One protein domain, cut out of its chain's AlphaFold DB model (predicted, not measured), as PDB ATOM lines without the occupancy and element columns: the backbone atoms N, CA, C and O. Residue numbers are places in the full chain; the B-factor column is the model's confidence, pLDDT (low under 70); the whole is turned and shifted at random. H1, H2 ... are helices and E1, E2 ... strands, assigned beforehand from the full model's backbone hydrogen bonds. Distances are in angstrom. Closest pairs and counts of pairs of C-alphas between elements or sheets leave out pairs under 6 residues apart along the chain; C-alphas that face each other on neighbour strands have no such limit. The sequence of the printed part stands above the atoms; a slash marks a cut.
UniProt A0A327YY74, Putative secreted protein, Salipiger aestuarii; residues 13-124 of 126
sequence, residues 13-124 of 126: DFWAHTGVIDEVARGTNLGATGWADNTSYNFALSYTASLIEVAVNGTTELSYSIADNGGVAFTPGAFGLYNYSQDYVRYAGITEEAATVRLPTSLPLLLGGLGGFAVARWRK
ATOM      1  N   ASP A  13     181.618 195.501  98.399       77.12
ATOM      2  CA  ASP A  13     181.516 194.269  97.615       77.12
ATOM      3  C   ASP A  13     180.055 193.815  97.523       77.12
ATOM      4  O   ASP A  13     179.589 192.933  98.248       77.12
ATOM      5  N   PHE A  14     179.329 194.457  96.606       78.19
ATOM      6  CA  PHE A  14     177.961 194.085  96.249       78.19
ATOM      7  C   PHE A  14     177.865 192.700  95.604       78.19
ATOM      8  O   PHE A  14     176.761 192.185  95.500       78.19
ATOM      9  N   TRP A  15     178.972 192.110  95.144       82.44
ATOM     10  CA  TRP A  15     178.943 190.809  94.481       82.44
ATOM     11  C   TRP A  15     179.075 189.667  95.484       82.44
ATOM     12  O   TRP A  15     178.274 188.736  95.481       82.44
ATOM     13  N   ALA A  16     180.068 189.742  96.371       82.00
ATOM     14  CA  ALA A  16     180.243 188.731  97.407       82.00
ATOM     15  C   ALA A  16     179.276 188.907  98.590       82.00
ATOM     16  O   ALA A  16     179.271 188.059  99.480       82.00
ATOM     17  N   HIS A  17     178.493 189.995  98.618       82.88
ATOM     18  CA  HIS A  17     177.629 190.379  99.741       82.88
ATOM     19  C   HIS A  17     178.413 190.417 101.061       82.88
ATOM     20  O   HIS A  17     178.021 189.818 102.061       82.88
ATOM     21  N   THR A  18     179.581 191.063 101.046       81.56
ATOM     22  CA  THR A  18     180.442 191.169 102.232       81.56
ATOM     23  C   THR A  18     180.679 192.623 102.625       81.56
ATOM     24  O   THR A  18     180.470 193.555 101.847       81.56
ATOM     25  N   GLY A  19     181.131 192.833 103.863       81.75
ATOM     26  CA  GLY A  19     181.424 194.162 104.387       81.75
ATOM     27  C   GLY A  19     180.171 194.837 104.932       81.75
ATOM     28  O   GLY A  19     179.704 194.475 106.004       81.75
ATOM     29  N   VAL A  20     179.666 195.847 104.222       81.00
ATOM     30  CA  VAL A  20     178.516 196.668 104.662       81.00
ATOM     31  C   VAL A  20     177.194 196.294 103.999       81.00
ATOM     32  O   VAL A  20     176.212 197.021 104.129       81.00
ATOM     33  N   ILE A  21     177.187 195.205 103.236       85.94
ATOM     34  CA  ILE A  21     176.000 194.691 102.566       85.94
ATOM     35  C   ILE A  21     175.582 193.410 103.272       85.94
ATOM     36  O   ILE A  21     176.359 192.462 103.320       85.94
ATOM     37  N   ASP A  22     174.345 193.393 103.762       85.50
ATOM     38  CA  ASP A  22     173.696 192.196 104.282       85.50
ATOM     39  C   ASP A  22     172.751 191.630 103.222       85.50
ATOM     40  O   ASP A  22     171.861 192.321 102.714       85.50
ATOM     41  N   GLU A  23     172.920 190.353 102.890       90.50
ATOM     42  CA  GLU A  23     171.955 189.643 102.057       90.50
ATOM     43  C   GLU A  23     170.731 189.252 102.894       90.50
ATOM     44  O   GLU A  23     170.790 188.354 103.730       90.50
ATOM     45  N   VAL A  24     169.604 189.924 102.653       92.12
ATOM     46  CA  VAL A  24     168.357 189.702 103.411       92.12
ATOM     47  C   VAL A  24     167.441 188.645 102.794       92.12
ATOM     48  O   VAL A  24     166.587 188.089 103.483       92.12
ATOM     49  N   ALA A  25     167.594 188.367 101.498       93.38
ATOM     50  CA  ALA A  25     166.807 187.380 100.772       93.38
ATOM     51  C   ALA A  25     167.521 186.941  99.486       93.38
ATOM     52  O   ALA A  25     168.187 187.741  98.831       93.38
ATOM     53  N   ARG A  26     167.312 185.678  99.100       94.06
ATOM     54  CA  ARG A  26     167.812 185.064  97.863       94.06
ATOM     55  C   ARG A  26     166.669 184.383  97.113       94.06
ATOM     56  O   ARG A  26     165.725 183.908  97.738       94.06
ATOM     57  N   GLY A  27     166.776 184.313  95.784       95.44
ATOM     58  CA  GLY A  27     165.819 183.594  94.939       95.44
ATOM     59  C   GLY A  27     165.648 182.127  95.357       95.44
ATOM     60  O   GLY A  27     166.630 181.422  95.581       95.44
ATOM     61  N   THR A  28     164.404 181.670  95.445       95.94
ATOM     62  CA  THR A  28     164.033 180.340  95.948       95.94
ATOM     63  C   THR A  28     164.356 179.208  94.974       95.94
ATOM     64  O   THR A  28     164.826 178.163  95.421       95.94
ATOM     65  N   ASN A  29     164.168 179.404  93.663       96.06
ATOM     66  CA  ASN A  29     164.432 178.368  92.653       96.06
ATOM     67  C   ASN A  29     165.728 178.650  91.882       96.06
ATOM     68  O   ASN A  29     166.501 177.738  91.582       96.06
ATOM     69  N   LEU A  30     165.975 179.921  91.561       96.25
ATOM     70  CA  LEU A  30     167.090 180.348  90.711       96.25
ATOM     71  C   LEU A  30     168.251 180.991  91.481       96.25
ATOM     72  O   LEU A  30     169.262 181.329  90.876       96.25
ATOM     73  N   GLY A  31     168.173 181.121  92.809       93.62
ATOM     74  CA  GLY A  31     169.193 181.817  93.607       93.62
ATOM     75  C   GLY A  31     170.583 181.168  93.631       93.62
ATOM     76  O   GLY A  31     171.555 181.816  94.011       93.62
ATOM     77  N   ALA A  32     170.691 179.900  93.235       94.38
ATOM     78  CA  ALA A  32     171.958 179.185  93.058       94.38
ATOM     79  C   ALA A  32     172.140 178.661  91.621       94.38
ATOM     80  O   ALA A  32     173.033 177.854  91.360       94.38
ATOM     81  N   THR A  33     171.287 179.101  90.693       95.31
ATOM     82  CA  THR A  33     171.241 178.614  89.315       95.31
ATOM     83  C   THR A  33     171.793 179.687  88.385       95.31
ATOM     84  O   THR A  33     171.339 180.827  88.402       95.31
ATOM     85  N   GLY A  34     172.782 179.327  87.566       92.94
ATOM     86  CA  GLY A  34     173.334 180.231  86.557       92.94
ATOM     87  C   GLY A  34     172.369 180.484  85.394       92.94
ATOM     88  O   GLY A  34     171.495 179.669  85.098       92.94
ATOM     89  N   TRP A  35     172.561 181.607  84.706       94.81
ATOM     90  CA  TRP A  35     171.833 181.945  83.483       94.81
ATOM     91  C   TRP A  35     172.438 181.221  82.279       94.81
ATOM     92  O   TRP A  35     173.653 181.043  82.205       94.81
ATOM     93  N   ALA A  36     171.601 180.812  81.327       97.25
ATOM     94  CA  ALA A  36     172.071 180.218  80.082       97.25
ATOM     95  C   ALA A  36     172.470 181.298  79.064       97.25
ATOM     96  O   ALA A  36     171.817 182.342  78.953       97.25
ATOM     97  N   ASP A  37     173.499 181.010  78.269       97.00
ATOM     98  CA  ASP A  37     173.948 181.892  77.195       97.00
ATOM     99  C   ASP A  37     172.830 182.166  76.184       97.00
ATOM    100  O   ASP A  37     172.008 181.297  75.877       97.00
ATOM    101  N   ASN A  38     172.814 183.385  75.636       95.94
ATOM    102  CA  ASN A  38     171.883 183.821  74.585       95.94
ATOM    103  C   ASN A  38     170.397 183.574  74.903       95.94
ATOM    104  O   ASN A  38     169.569 183.472  73.996       95.94
ATOM    105  N   THR A  39     170.049 183.487  76.185       97.69
ATOM    106  CA  THR A  39     168.691 183.189  76.633       97.69
ATOM    107  C   THR A  39     168.027 184.452  77.166       97.69
ATOM    108  O   THR A  39     168.630 185.239  77.891       97.69
ATOM    109  N   SER A  40     166.771 184.670  76.771       97.44
ATOM    110  CA  SER A  40     165.968 185.787  77.276       97.44
ATOM    111  C   SER A  40     165.176 185.350  78.500       97.44
ATOM    112  O   SER A  40     164.493 184.327  78.470       97.44
ATOM    113  N   TYR A  41     165.244 186.159  79.550       97.19
ATOM    114  CA  TYR A  41     164.484 185.985  80.778       97.19
ATOM    115  C   TYR A  41     163.677 187.254  81.035       97.19
ATOM    116  O   TYR A  41     164.217 188.358  80.965       97.19
ATOM    117  N   ASN A  42     162.391 187.096  81.330       97.56
ATOM    118  CA  ASN A  42     161.523 188.209  81.694       97.56
ATOM    119  C   ASN A  42     161.493 188.323  83.213       97.56
ATOM    120  O   ASN A  42     161.084 187.373  83.877       97.56
ATOM    121  N   PHE A  43     161.893 189.465  83.760       95.56
ATOM    122  CA  PHE A  43     161.735 189.741  85.182       95.56
ATOM    123  C   PHE A  43     160.577 190.711  85.417       95.56
ATOM    124  O   PHE A  43     160.341 191.614  84.617       95.56
ATOM    125  N   ALA A  44     159.870 190.526  86.525       95.69
ATOM    126  CA  ALA A  44     158.887 191.473  87.033       95.69
ATOM    127  C   ALA A  44     159.258 191.834  88.470       95.69
ATOM    128  O   ALA A  44     159.522 190.944  89.278       95.69
ATOM    129  N   LEU A  45     159.290 193.132  88.767       94.38
ATOM    130  CA  LEU A  45     159.563 193.668  90.094       94.38
ATOM    131  C   LEU A  45     158.295 194.337  90.618       94.38
ATOM    132  O   LEU A  45     157.852 195.344  90.066       94.38
ATOM    133  N   SER A  46     157.738 193.797  91.696       94.50
ATOM    134  CA  SER A  46     156.662 194.442  92.442       94.50
ATOM    135  C   SER A  46     157.254 195.106  93.674       94.50
ATOM    136  O   SER A  46     157.865 194.450  94.517       94.50
ATOM    137  N   TYR A  47     157.053 196.413  93.796       94.38
ATOM    138  CA  TYR A  47     157.533 197.191  94.928       94.38
ATOM    139  C   TYR A  47     156.396 198.017  95.519       94.38
ATOM    140  O   TYR A  47     155.725 198.784  94.828       94.38
ATOM    141  N   THR A  48     156.181 197.865  96.819       94.69
ATOM    142  CA  THR A  48     155.207 198.636  97.597       94.69
ATOM    143  C   THR A  48     155.813 198.990  98.949       94.69
ATOM    144  O   THR A  48     156.848 198.453  99.335       94.69
ATOM    145  N   ALA A  49     155.119 199.811  99.736       95.19
ATOM    146  CA  ALA A  49     155.527 200.084 101.115       95.19
ATOM    147  C   ALA A  49     155.601 198.821 102.002       95.19
ATOM    148  O   ALA A  49     156.217 198.865 103.063       95.19
ATOM    149  N   SER A  50     154.974 197.707 101.593       95.94
ATOM    150  CA  SER A  50     154.875 196.478 102.387       95.94
ATOM    151  C   SER A  50     155.580 195.249 101.802       95.94
ATOM    152  O   SER A  50     155.644 194.221 102.476       95.94
ATOM    153  N   LEU A  51     156.040 195.315 100.550       95.44
ATOM    154  CA  LEU A  51     156.485 194.141  99.799       95.44
ATOM    155  C   LEU A  51     157.501 194.515  98.720       95.44
ATOM    156  O   LEU A  51     157.258 195.444  97.946       95.44
ATOM    157  N   ILE A  52     158.564 193.718  98.643       95.81
ATOM    158  CA  ILE A  52     159.472 193.602  97.505       95.81
ATOM    159  C   ILE A  52     159.302 192.188  96.950       95.81
ATOM    160  O   ILE A  52     159.501 191.216  97.674       95.81
ATOM    161  N   GLU A  53     158.936 192.059  95.682       96.12
ATOM    162  CA  GLU A  53     158.785 190.759  95.029       96.12
ATOM    163  C   GLU A  53     159.444 190.775  93.653       96.12
ATOM    164  O   GLU A  53     159.266 191.719  92.883       96.12
ATOM    165  N   VAL A  54     160.198 189.722  93.344       96.75
ATOM    166  CA  VAL A  54     160.828 189.513  92.039       96.75
ATOM    167  C   VAL A  54     160.351 188.188  91.475       96.75
ATOM    168  O   VAL A  54     160.516 187.142  92.106       96.75
ATOM    169  N   ALA A  55     159.811 188.229  90.263       97.31
ATOM    170  CA  ALA A  55     159.474 187.047  89.488       97.31
ATOM    171  C   ALA A  55     160.358 186.944  88.247       97.31
ATOM    172  O   ALA A  55     160.662 187.957  87.619       97.31
ATOM    173  N   VAL A  56     160.724 185.722  87.869       98.00
ATOM    174  CA  VAL A  56     161.443 185.407  86.631       98.00
ATOM    175  C   VAL A  56     160.586 184.454  85.808       98.00
ATOM    176  O   VAL A  56     160.131 183.422  86.293       98.00
ATOM    177  N   ASN A  57     160.322 184.817  84.553       97.06
ATOM    178  CA  ASN A  57     159.431 184.100  83.640       97.06
ATOM    179  C   ASN A  57     158.063 183.772  84.272       97.06
ATOM    180  O   ASN A  57     157.507 182.696  84.068       97.06
ATOM    181  N   GLY A  58     157.531 184.712  85.061       96.12
ATOM    182  CA  GLY A  58     156.242 184.582  85.746       96.12
ATOM    183  C   GLY A  58     156.259 183.733  87.021       96.12
ATOM    184  O   GLY A  58     155.220 183.615  87.664       96.12
ATOM    185  N   THR A  59     157.405 183.168  87.411       97.50
ATOM    186  CA  THR A  59     157.559 182.444  88.680       97.50
ATOM    187  C   THR A  59     158.176 183.368  89.718       97.50
ATOM    188  O   THR A  59     159.245 183.922  89.473       97.50
ATOM    189  N   THR A  60     157.515 183.558  90.862       97.44
ATOM    190  CA  THR A  60     158.076 184.333  91.978       97.44
ATOM    191  C   THR A  60     159.328 183.642  92.504       97.44
ATOM    192  O   THR A  60     159.269 182.514  92.987       97.44
ATOM    193  N   GLU A  61     160.458 184.340  92.430       97.88
ATOM    194  CA  GLU A  61     161.744 183.869  92.934       97.88
ATOM    195  C   GLU A  61     162.020 184.419  94.327       97.88
ATOM    196  O   GLU A  61     162.498 183.690  95.193       97.88
ATOM    197  N   LEU A  62     161.689 185.686  94.565       97.19
ATOM    198  CA  LEU A  62     161.942 186.380  95.823       97.19
ATOM    199  C   LEU A  62     160.677 187.113  96.250       97.19
ATOM    200  O   LEU A  62     160.086 187.827  95.450       97.19
ATOM    201  N   SER A  63     160.297 186.969  97.516       96.62
ATOM    202  CA  SER A  63     159.255 187.763  98.165       96.62
ATOM    203  C   SER A  63     159.760 188.146  99.549       96.62
ATOM    204  O   SER A  63     160.022 187.270 100.369       96.62
ATOM    205  N   TYR A  64     159.899 189.443  99.793       97.06
ATOM    206  CA  TYR A  64     160.431 190.009 101.024       97.06
ATOM    207  C   TYR A  64     159.467 191.072 101.546       97.06
ATOM    208  O   TYR A  64     159.246 192.118 100.924       97.06
ATOM    209  N   SER A  65     158.828 190.766 102.665       97.06
ATOM    210  CA  SER A  65     157.770 191.579 103.253       97.06
ATOM    211  C   SER A  65     158.286 192.433 104.405       97.06
ATOM    212  O   SER A  65     159.380 192.236 104.933       97.06
ATOM    213  N   ILE A  66     157.446 193.348 104.884       96.69
ATOM    214  CA  ILE A  66     157.747 194.079 106.120       96.69
ATOM    215  C   ILE A  66     157.861 193.158 107.335       96.69
ATOM    216  O   ILE A  66     158.553 193.523 108.271       96.69
ATOM    217  N   ALA A  67     157.227 191.979 107.347       96.25
ATOM    218  CA  ALA A  67     157.397 191.031 108.449       96.25
ATOM    219  C   ALA A  67     158.833 190.485 108.490       96.25
ATOM    220  O   ALA A  67     159.395 190.329 109.572       96.25
ATOM    221  N   ASP A  68     159.436 190.288 107.316       95.88
ATOM    222  CA  ASP A  68     160.835 189.877 107.162       95.88
ATOM    223  C   ASP A  68     161.801 191.039 107.464       95.88
ATOM    224  O   ASP A  68     162.910 190.825 107.949       95.88
ATOM    225  N   ASN A  69     161.353 192.284 107.252       95.56
ATOM    226  CA  ASN A  69     162.081 193.523 107.553       95.56
ATOM    227  C   ASN A  69     161.789 194.095 108.960       95.56
ATOM    228  O   ASN A  69     161.777 195.312 109.167       95.56
ATOM    229  N   GLY A  70     161.458 193.248 109.939       95.88
ATOM    230  CA  GLY A  70     161.252 193.682 111.332       95.88
ATOM    231  C   GLY A  70     160.069 194.640 111.558       95.88
ATOM    232  O   GLY A  70     160.035 195.375 112.541       95.88
ATOM    233  N   GLY A  71     159.097 194.652 110.648       95.06
ATOM    234  CA  GLY A  71     157.901 195.496 110.669       95.06
ATOM    235  C   GLY A  71     158.074 196.881 110.043       95.06
ATOM    236  O   GLY A  71     157.138 197.681 110.093       95.06
ATOM    237  N   VAL A  72     159.237 197.193 109.462       95.06
ATOM    238  CA  VAL A  72     159.538 198.533 108.933       95.06
ATOM    239  C   VAL A  72     159.126 198.648 107.468       95.06
ATOM    240  O   VAL A  72     159.581 197.876 106.625       95.06
ATOM    241  N   ALA A  73     158.280 199.637 107.164       95.62
ATOM    242  CA  ALA A  73     157.803 199.919 105.813       95.62
ATOM    243  C   ALA A  73     158.919 200.421 104.883       95.62
ATOM    244  O   ALA A  73     159.802 201.175 105.296       95.62
ATOM    245  N   PHE A  74     158.830 200.047 103.609       94.69
ATOM    246  CA  PHE A  74     159.767 200.484 102.579       94.69
ATOM    247  C   PHE A  74     159.413 201.887 102.065       94.69
ATOM    248  O   PHE A  74     158.244 202.208 101.839       94.69
ATOM    249  N   THR A  75     160.425 202.734 101.876       95.19
ATOM    250  CA  THR A  75     160.258 204.108 101.381       95.19
ATOM    251  C   THR A  75     160.519 204.190  99.879       95.19
ATOM    252  O   THR A  75     161.528 203.641  99.439       95.19
ATOM    253  N   PRO A  76     159.708 204.933  99.101       89.75
ATOM    254  CA  PRO A  76     159.915 205.084  97.664       89.75
ATOM    255  C   PRO A  76     161.340 205.513  97.296       89.75
ATOM    256  O   PRO A  76     161.961 206.312  97.997       89.75
ATOM    257  N   GLY A  77     161.824 205.007  96.166       89.31
ATOM    258  CA  GLY A  77     163.163 205.270  95.652       89.31
ATOM    259  C   GLY A  77     163.218 205.147  94.133       89.31
ATOM    260  O   GLY A  77     162.202 205.281  93.456       89.31
ATOM    261  N   ALA A  78     164.415 204.897  93.606       89.88
ATOM    262  CA  ALA A  78     164.647 204.670  92.184       89.88
ATOM    263  C   ALA A  78     165.042 203.211  91.926       89.88
ATOM    264  O   ALA A  78     165.662 202.569  92.775       89.88
ATOM    265  N   PHE A  79     164.726 202.717  90.730       90.12
ATOM    266  CA  PHE A  79     165.191 201.418  90.256       90.12
ATOM    267  C   PHE A  79     166.460 201.559  89.424       90.12
ATOM    268  O   PHE A  79     166.656 202.541  88.706       90.12
ATOM    269  N   GLY A  80     167.315 200.546  89.514       89.75
ATOM    270  CA  GLY A  80     168.543 200.440  88.747       89.75
ATOM    271  C   GLY A  80     168.803 198.993  88.359       89.75
ATOM    272  O   GLY A  80     168.319 198.064  89.001       89.75
ATOM    273  N   LEU A  81     169.573 198.818  87.292       89.94
ATOM    274  CA  LEU A  81     170.012 197.518  86.805       89.94
ATOM    275  C   LEU A  81     171.508 197.413  87.076       89.94
ATOM    276  O   LEU A  81     172.259 198.344  86.785       89.94
ATOM    277  N   TYR A  82     171.927 196.298  87.660       89.00
ATOM    278  CA  TYR A  82     173.301 196.085  88.089       89.00
ATOM    279  C   TYR A  82     173.946 194.974  87.271       89.00
ATOM    280  O   TYR A  82     173.311 193.981  86.933       89.00
ATOM    281  N   ASN A  83     175.221 195.151  86.953       90.00
ATOM    282  CA  ASN A  83     176.015 194.168  86.247       90.00
ATOM    283  C   ASN A  83     177.436 194.166  86.810       90.00
ATOM    284  O   ASN A  83     178.015 195.237  87.004       90.00
ATOM    285  N   TYR A  84     178.006 192.983  87.018       87.94
ATOM    286  CA  TYR A  84     179.368 192.836  87.516       87.94
ATOM    287  C   TYR A  84     180.178 191.930  86.600       87.94
ATOM    288  O   TYR A  84     179.901 190.740  86.502       87.94
ATOM    289  N   SER A  85     181.183 192.503  85.930       89.38
ATOM    290  CA  SER A  85     182.154 191.789  85.081       89.38
ATOM    291  C   SER A  85     181.564 190.948  83.932       89.38
ATOM    292  O   SER A  85     182.299 190.236  83.256       89.38
ATOM    293  N   GLN A  86     180.256 191.030  83.681       90.81
ATOM    294  CA  GLN A  86     179.599 190.257  82.636       90.81
ATOM    295  C   GLN A  86     179.366 191.132  81.405       90.81
ATOM    296  O   GLN A  86     178.489 191.995  81.382       90.81
ATOM    297  N   ASP A  87     180.157 190.914  80.362       94.06
ATOM    298  CA  ASP A  87     179.977 191.630  79.103       94.06
ATOM    299  C   ASP A  87     178.735 191.135  78.343       94.06
ATOM    300  O   ASP A  87     178.261 190.013  78.533       94.06
ATOM    301  N   TYR A  88     178.226 191.991  77.451       94.81
ATOM    302  CA  TYR A  88     177.105 191.713  76.539       94.81
ATOM    303  C   TYR A  88     175.743 191.437  77.205       94.81
ATOM    304  O   TYR A  88     174.849 190.864  76.580       94.81
ATOM    305  N   VAL A  89     175.530 191.913  78.437       94.81
ATOM    306  CA  VAL A  89     174.198 191.915  79.063       94.81
ATOM    307  C   VAL A  89     173.298 192.954  78.393       94.81
ATOM    308  O   VAL A  89     173.657 194.128  78.275       94.81
ATOM    309  N   ARG A  90     172.098 192.536  77.976       96.06
ATOM    310  CA  ARG A  90     171.088 193.422  77.384       96.06
ATOM    311  C   ARG A  90     169.833 193.474  78.243       96.06
ATOM    312  O   ARG A  90     169.105 192.492  78.342       96.06
ATOM    313  N   TYR A  91     169.534 194.667  78.739       95.44
ATOM    314  CA  TYR A  91     168.256 195.001  79.355       95.44
ATOM    315  C   TYR A  91     167.351 195.674  78.320       95.44
ATOM    316  O   TYR A  91     167.760 196.635  77.671       95.44
ATOM    317  N   ALA A  92     166.144 195.153  78.121       94.88
ATOM    318  CA  ALA A  92     165.212 195.649  77.111       94.88
ATOM    319  C   ALA A  92     163.758 195.406  77.533       94.88
ATOM    320  O   ALA A  92     163.496 194.567  78.387       94.88
ATOM    321  N   GLY A  93     162.822 196.131  76.907       91.69
ATOM    322  CA  GLY A  93     161.386 195.951  77.152       91.69
ATOM    323  C   GLY A  93     160.922 196.422  78.534       91.69
ATOM    324  O   GLY A  93     159.981 195.861  79.075       91.69
ATOM    325  N   ILE A  94     161.595 197.422  79.112       92.81
ATOM    326  CA  ILE A  94     161.282 197.938  80.448       92.81
ATOM    327  C   ILE A  94     159.960 198.708  80.402       92.81
ATOM    328  O   ILE A  94     159.798 199.635  79.606       92.81
ATOM    329  N   THR A  95     159.045 198.339  81.289       92.94
ATOM    330  CA  THR A  95     157.761 199.005  81.515       92.94
ATOM    331  C   THR A  95     157.587 199.275  83.004       92.94
ATOM    332  O   THR A  95     158.091 198.516  83.831       92.94
ATOM    333  N   GLU A  96     156.848 200.324  83.348       90.69
ATOM    334  CA  GLU A  96     156.525 200.671  84.731       90.69
ATOM    335  C   GLU A  96     155.024 200.922  84.854       90.69
ATOM    336  O   GLU A  96     154.429 201.619  84.030       90.69
ATOM    337  N   GLU A  97     154.420 200.355  85.895       90.38
ATOM    338  CA  GLU A  97     153.014 200.543  86.227       90.38
ATOM    339  C   GLU A  97     152.862 200.721  87.740       90.38
ATOM    340  O   GLU A  97     153.652 200.203  88.531       90.38
ATOM    341  N   ALA A  98     151.828 201.453  88.160       86.00
ATOM    342  CA  ALA A  98     151.548 201.630  89.578       86.00
ATOM    343  C   ALA A  98     151.128 200.293  90.215       86.00
ATOM    344  O   ALA A  98     150.130 199.690  89.818       86.00
ATOM    345  N   ALA A  99     151.855 199.857  91.244       79.62
ATOM    346  CA  ALA A  99     151.531 198.632  91.966       79.62
ATOM    347  C   ALA A  99     150.179 198.756  92.696       79.62
ATOM    348  O   ALA A  99     149.951 199.674  93.488       79.62
ATOM    349  N   THR A 100     149.264 197.808  92.468       71.06
ATOM    350  CA  THR A 100     147.954 197.798  93.135       71.06
ATOM    351  C   THR A 100     148.078 197.258  94.562       71.06
ATOM    352  O   THR A 100     148.259 196.055  94.762       71.06
ATOM    353  N   VAL A 101     147.932 198.117  95.576       65.88
ATOM    354  CA  VAL A 101     147.872 197.680  96.982       65.88
ATOM    355  C   VAL A 101     146.452 197.213  97.306       65.88
ATOM    356  O   VAL A 101     145.506 198.001  97.302       65.88
ATOM    357  N   ARG A 102     146.279 195.919  97.597       56.97
ATOM    358  CA  ARG A 102     144.994 195.372  98.059       56.97
ATOM    359  C   ARG A 102     144.802 195.720  99.537       56.97
ATOM    360  O   ARG A 102     145.574 195.271 100.378       56.97
ATOM    361  N   LEU A 103     143.767 196.500  99.860       59.34
ATOM    362  CA  LEU A 103     143.321 196.677 101.248       59.34
ATOM    363  C   LEU A 103     142.997 195.292 101.835       59.34
ATOM    364  O   LEU A 103     142.334 194.502 101.155       59.34
ATOM    365  N   PRO A 104     143.430 194.966 103.066       56.28
ATOM    366  CA  PRO A 104     143.086 193.687 103.661       56.28
ATOM    367  C   PRO A 104     141.562 193.582 103.780       56.28
ATOM    368  O   PRO A 104     140.891 194.467 104.318       56.28
ATOM    369  N   THR A 105     141.004 192.471 103.297       64.06
ATOM    370  CA  THR A 105     139.561 192.166 103.301       64.06
ATOM    371  C   THR A 105     138.951 192.137 104.713       64.06
ATOM    372  O   THR A 105     137.738 192.041 104.874       64.06
ATOM    373  N   SER A 106     139.776 192.238 105.758       66.56
ATOM    374  CA  SER A 106     139.345 192.365 107.146       66.56
ATOM    375  C   SER A 106     138.679 193.708 107.462       66.56
ATOM    376  O   SER A 106     137.856 193.743 108.370       66.56
ATOM    377  N   LEU A 107     138.952 194.796 106.729       64.44
ATOM    378  CA  LEU A 107     138.338 196.106 107.010       64.44
ATOM    379  C   LEU A 107     136.802 196.100 106.839       64.44
ATOM    380  O   LEU A 107     136.100 196.486 107.777       64.44
ATOM    381  N   PRO A 108     136.245 195.620 105.707       63.44
ATOM    382  CA  PRO A 108     134.796 195.473 105.548       63.44
ATOM    383  C   PRO A 108     134.171 194.514 106.571       63.44
ATOM    384  O   PRO A 108     133.073 194.767 107.063       63.44
ATOM    385  N   LEU A 109     134.879 193.436 106.928       70.75
ATOM    386  CA  LEU A 109     134.417 192.455 107.918       70.75
ATOM    387  C   LEU A 109     134.385 193.039 109.340       70.75
ATOM    388  O   LEU A 109     133.435 192.793 110.082       70.75
ATOM    389  N   LEU A 110     135.379 193.850 109.709       73.25
ATOM    390  CA  LEU A 110     135.455 194.516 111.008       73.25
ATOM    391  C   LEU A 110     134.359 195.582 111.157       73.25
ATOM    392  O   LEU A 110     133.680 195.634 112.184       73.25
ATOM    393  N   LEU A 111     134.139 196.390 110.113       71.69
ATOM    394  CA  LEU A 111     133.065 197.390 110.084       71.69
ATOM    395  C   LEU A 111     131.674 196.734 110.111       71.69
ATOM    396  O   LEU A 111     130.797 197.181 110.854       71.69
ATOM    397  N   GLY A 112     131.480 195.639 109.369       72.31
ATOM    398  CA  GLY A 112     130.234 194.867 109.383       72.31
ATOM    399  C   GLY A 112     129.955 194.191 110.731       72.31
ATOM    400  O   GLY A 112     128.820 194.216 111.211       72.31
ATOM    401  N   GLY A 113     130.990 193.647 111.381       71.12
ATOM    402  CA  GLY A 113     130.885 193.028 112.702       71.12
ATOM    403  C   GLY A 113     130.459 194.018 113.788       71.12
ATOM    404  O   GLY A 113     129.493 193.763 114.508       71.12
ATOM    405  N   LEU A 114     131.113 195.183 113.870       69.81
ATOM    406  CA  LEU A 114     130.782 196.219 114.859       69.81
ATOM    407  C   LEU A 114     129.378 196.815 114.643       69.81
ATOM    408  O   LEU A 114     128.643 197.029 115.611       69.81
ATOM    409  N   GLY A 115     128.967 197.021 113.388       69.81
ATOM    410  CA  GLY A 115     127.619 197.495 113.057       69.81
ATOM    411  C   GLY A 115     126.514 196.496 113.428       69.81
ATOM    412  O   GLY A 115     125.482 196.887 113.979       69.81
ATOM    413  N   GLY A 116     126.741 195.196 113.204       66.38
ATOM    414  CA  GLY A 116     125.779 194.139 113.534       66.38
ATOM    415  C   GLY A 116     125.458 194.045 115.030       66.38
ATOM    416  O   GLY A 116     124.291 193.898 115.409       66.38
ATOM    417  N   PHE A 117     126.463 194.209 115.898       60.59
ATOM    418  CA  PHE A 117     126.259 194.206 117.353       60.59
ATOM    419  C   PHE A 117     125.500 195.443 117.857       60.59
ATOM    420  O   PHE A 117     124.675 195.324 118.768       60.59
ATOM    421  N   ALA A 118     125.717 196.615 117.253       61.34
ATOM    422  CA  ALA A 118     124.988 197.832 117.611       61.34
ATOM    423  C   ALA A 118     123.489 197.722 117.272       61.34
ATOM    424  O   ALA A 118     122.640 198.017 118.115       61.34
ATOM    425  N   VAL A 119     123.153 197.203 116.086       62.44
ATOM    426  CA  VAL A 119     121.757 197.008 115.648       62.44
ATOM    427  C   VAL A 119     121.040 195.935 116.480       62.44
ATOM    428  O   VAL A 119     119.872 196.104 116.840       62.44
ATOM    429  N   ALA A 120     121.731 194.853 116.854       61.78
ATOM    430  CA  ALA A 120     121.163 193.806 117.706       61.78
ATOM    431  C   ALA A 120     120.787 194.315 119.110       61.78
ATOM    432  O   ALA A 120     119.805 193.852 119.697       61.78
ATOM    433  N   ARG A 121     121.531 195.295 119.640       63.22
ATOM    434  CA  ARG A 121     121.254 195.906 120.947       63.22
ATOM    435  C   ARG A 121     120.012 196.803 120.926       63.22
ATOM    436  O   ARG A 121     119.281 196.830 121.908       63.22
ATOM    437  N   TRP A 122     119.742 197.489 119.816       57.66
ATOM    438  CA  TRP A 122     118.590 198.394 119.693       57.66
ATOM    439  C   TRP A 122     117.254 197.648 119.588       57.66
ATOM    440  O   TRP A 122     116.240 198.126 120.083       57.66
ATOM    441  N   ARG A 123     117.248 196.434 119.023       58.62
ATOM    442  CA  ARG A 123     116.029 195.619 118.854       58.62
ATOM    443  C   ARG A 123     115.543 194.911 120.124       58.62
ATOM    444  O   ARG A 123     114.456 194.353 120.102       58.62
ATOM    445  N   LYS A 124     116.336 194.889 121.202       54.62
ATOM    446  CA  LYS A 124     115.947 194.288 122.494       54.62
ATOM    447  C   LYS A 124     115.410 195.302 123.514       54.62
ATOM    448  O   LYS A 124     115.067 194.899 124.618       54.62
TER     449      LYS A 124
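AT A GLANCE: This is residues 13 to 124 of the 126 residues of the protein "Putative secreted protein" of Salipiger aestuarii (UniProt A0A327YY74). A body with little regular structure, mostly loops, holds a small three-stranded sheet, and H1 sticks out from it as an arm, making the whole long. The printed part has 112 residues, 36 of them in named elements, E1, E2, E3, H1 along the chain, class mixed. The sheet, E1 - E2 - E3, is an antiparallel meander, each strand neighbouring the one before. The whole is extended, radius of gyration of the C-alphas 21.2 A, spanning 77 by 33 by 26 A.

IN THESE COORDINATES: Find C-alpha 43 at (161.735, 189.741, 85.182), where E1, residues 43 to 48, begins its 16.6 A. E2, residues 51 to 56, spans 16.6 A, and E3, residues 59 to 65, 17.2 A. H1, residues 106 to 122, runs 25.0 A to C-alpha 122 at (118.590, 198.394, 119.693).

HOW THE PARTS SIT: See hairpin E1 and E2 at N 46 and O 53, 2.8 A, and hairpin E2 and E3 at N 54 and O 62, 2.8 A, within hydrogen-bond range. H1, whose O i to N i+4 pairs are all within range, is not on the sheet.

THE WHOLE: The printed part has no cut. Look along the long link E3 to H1, 40 residues. pLDDT is under 70 at residues 101 to 108 and 114 to 124.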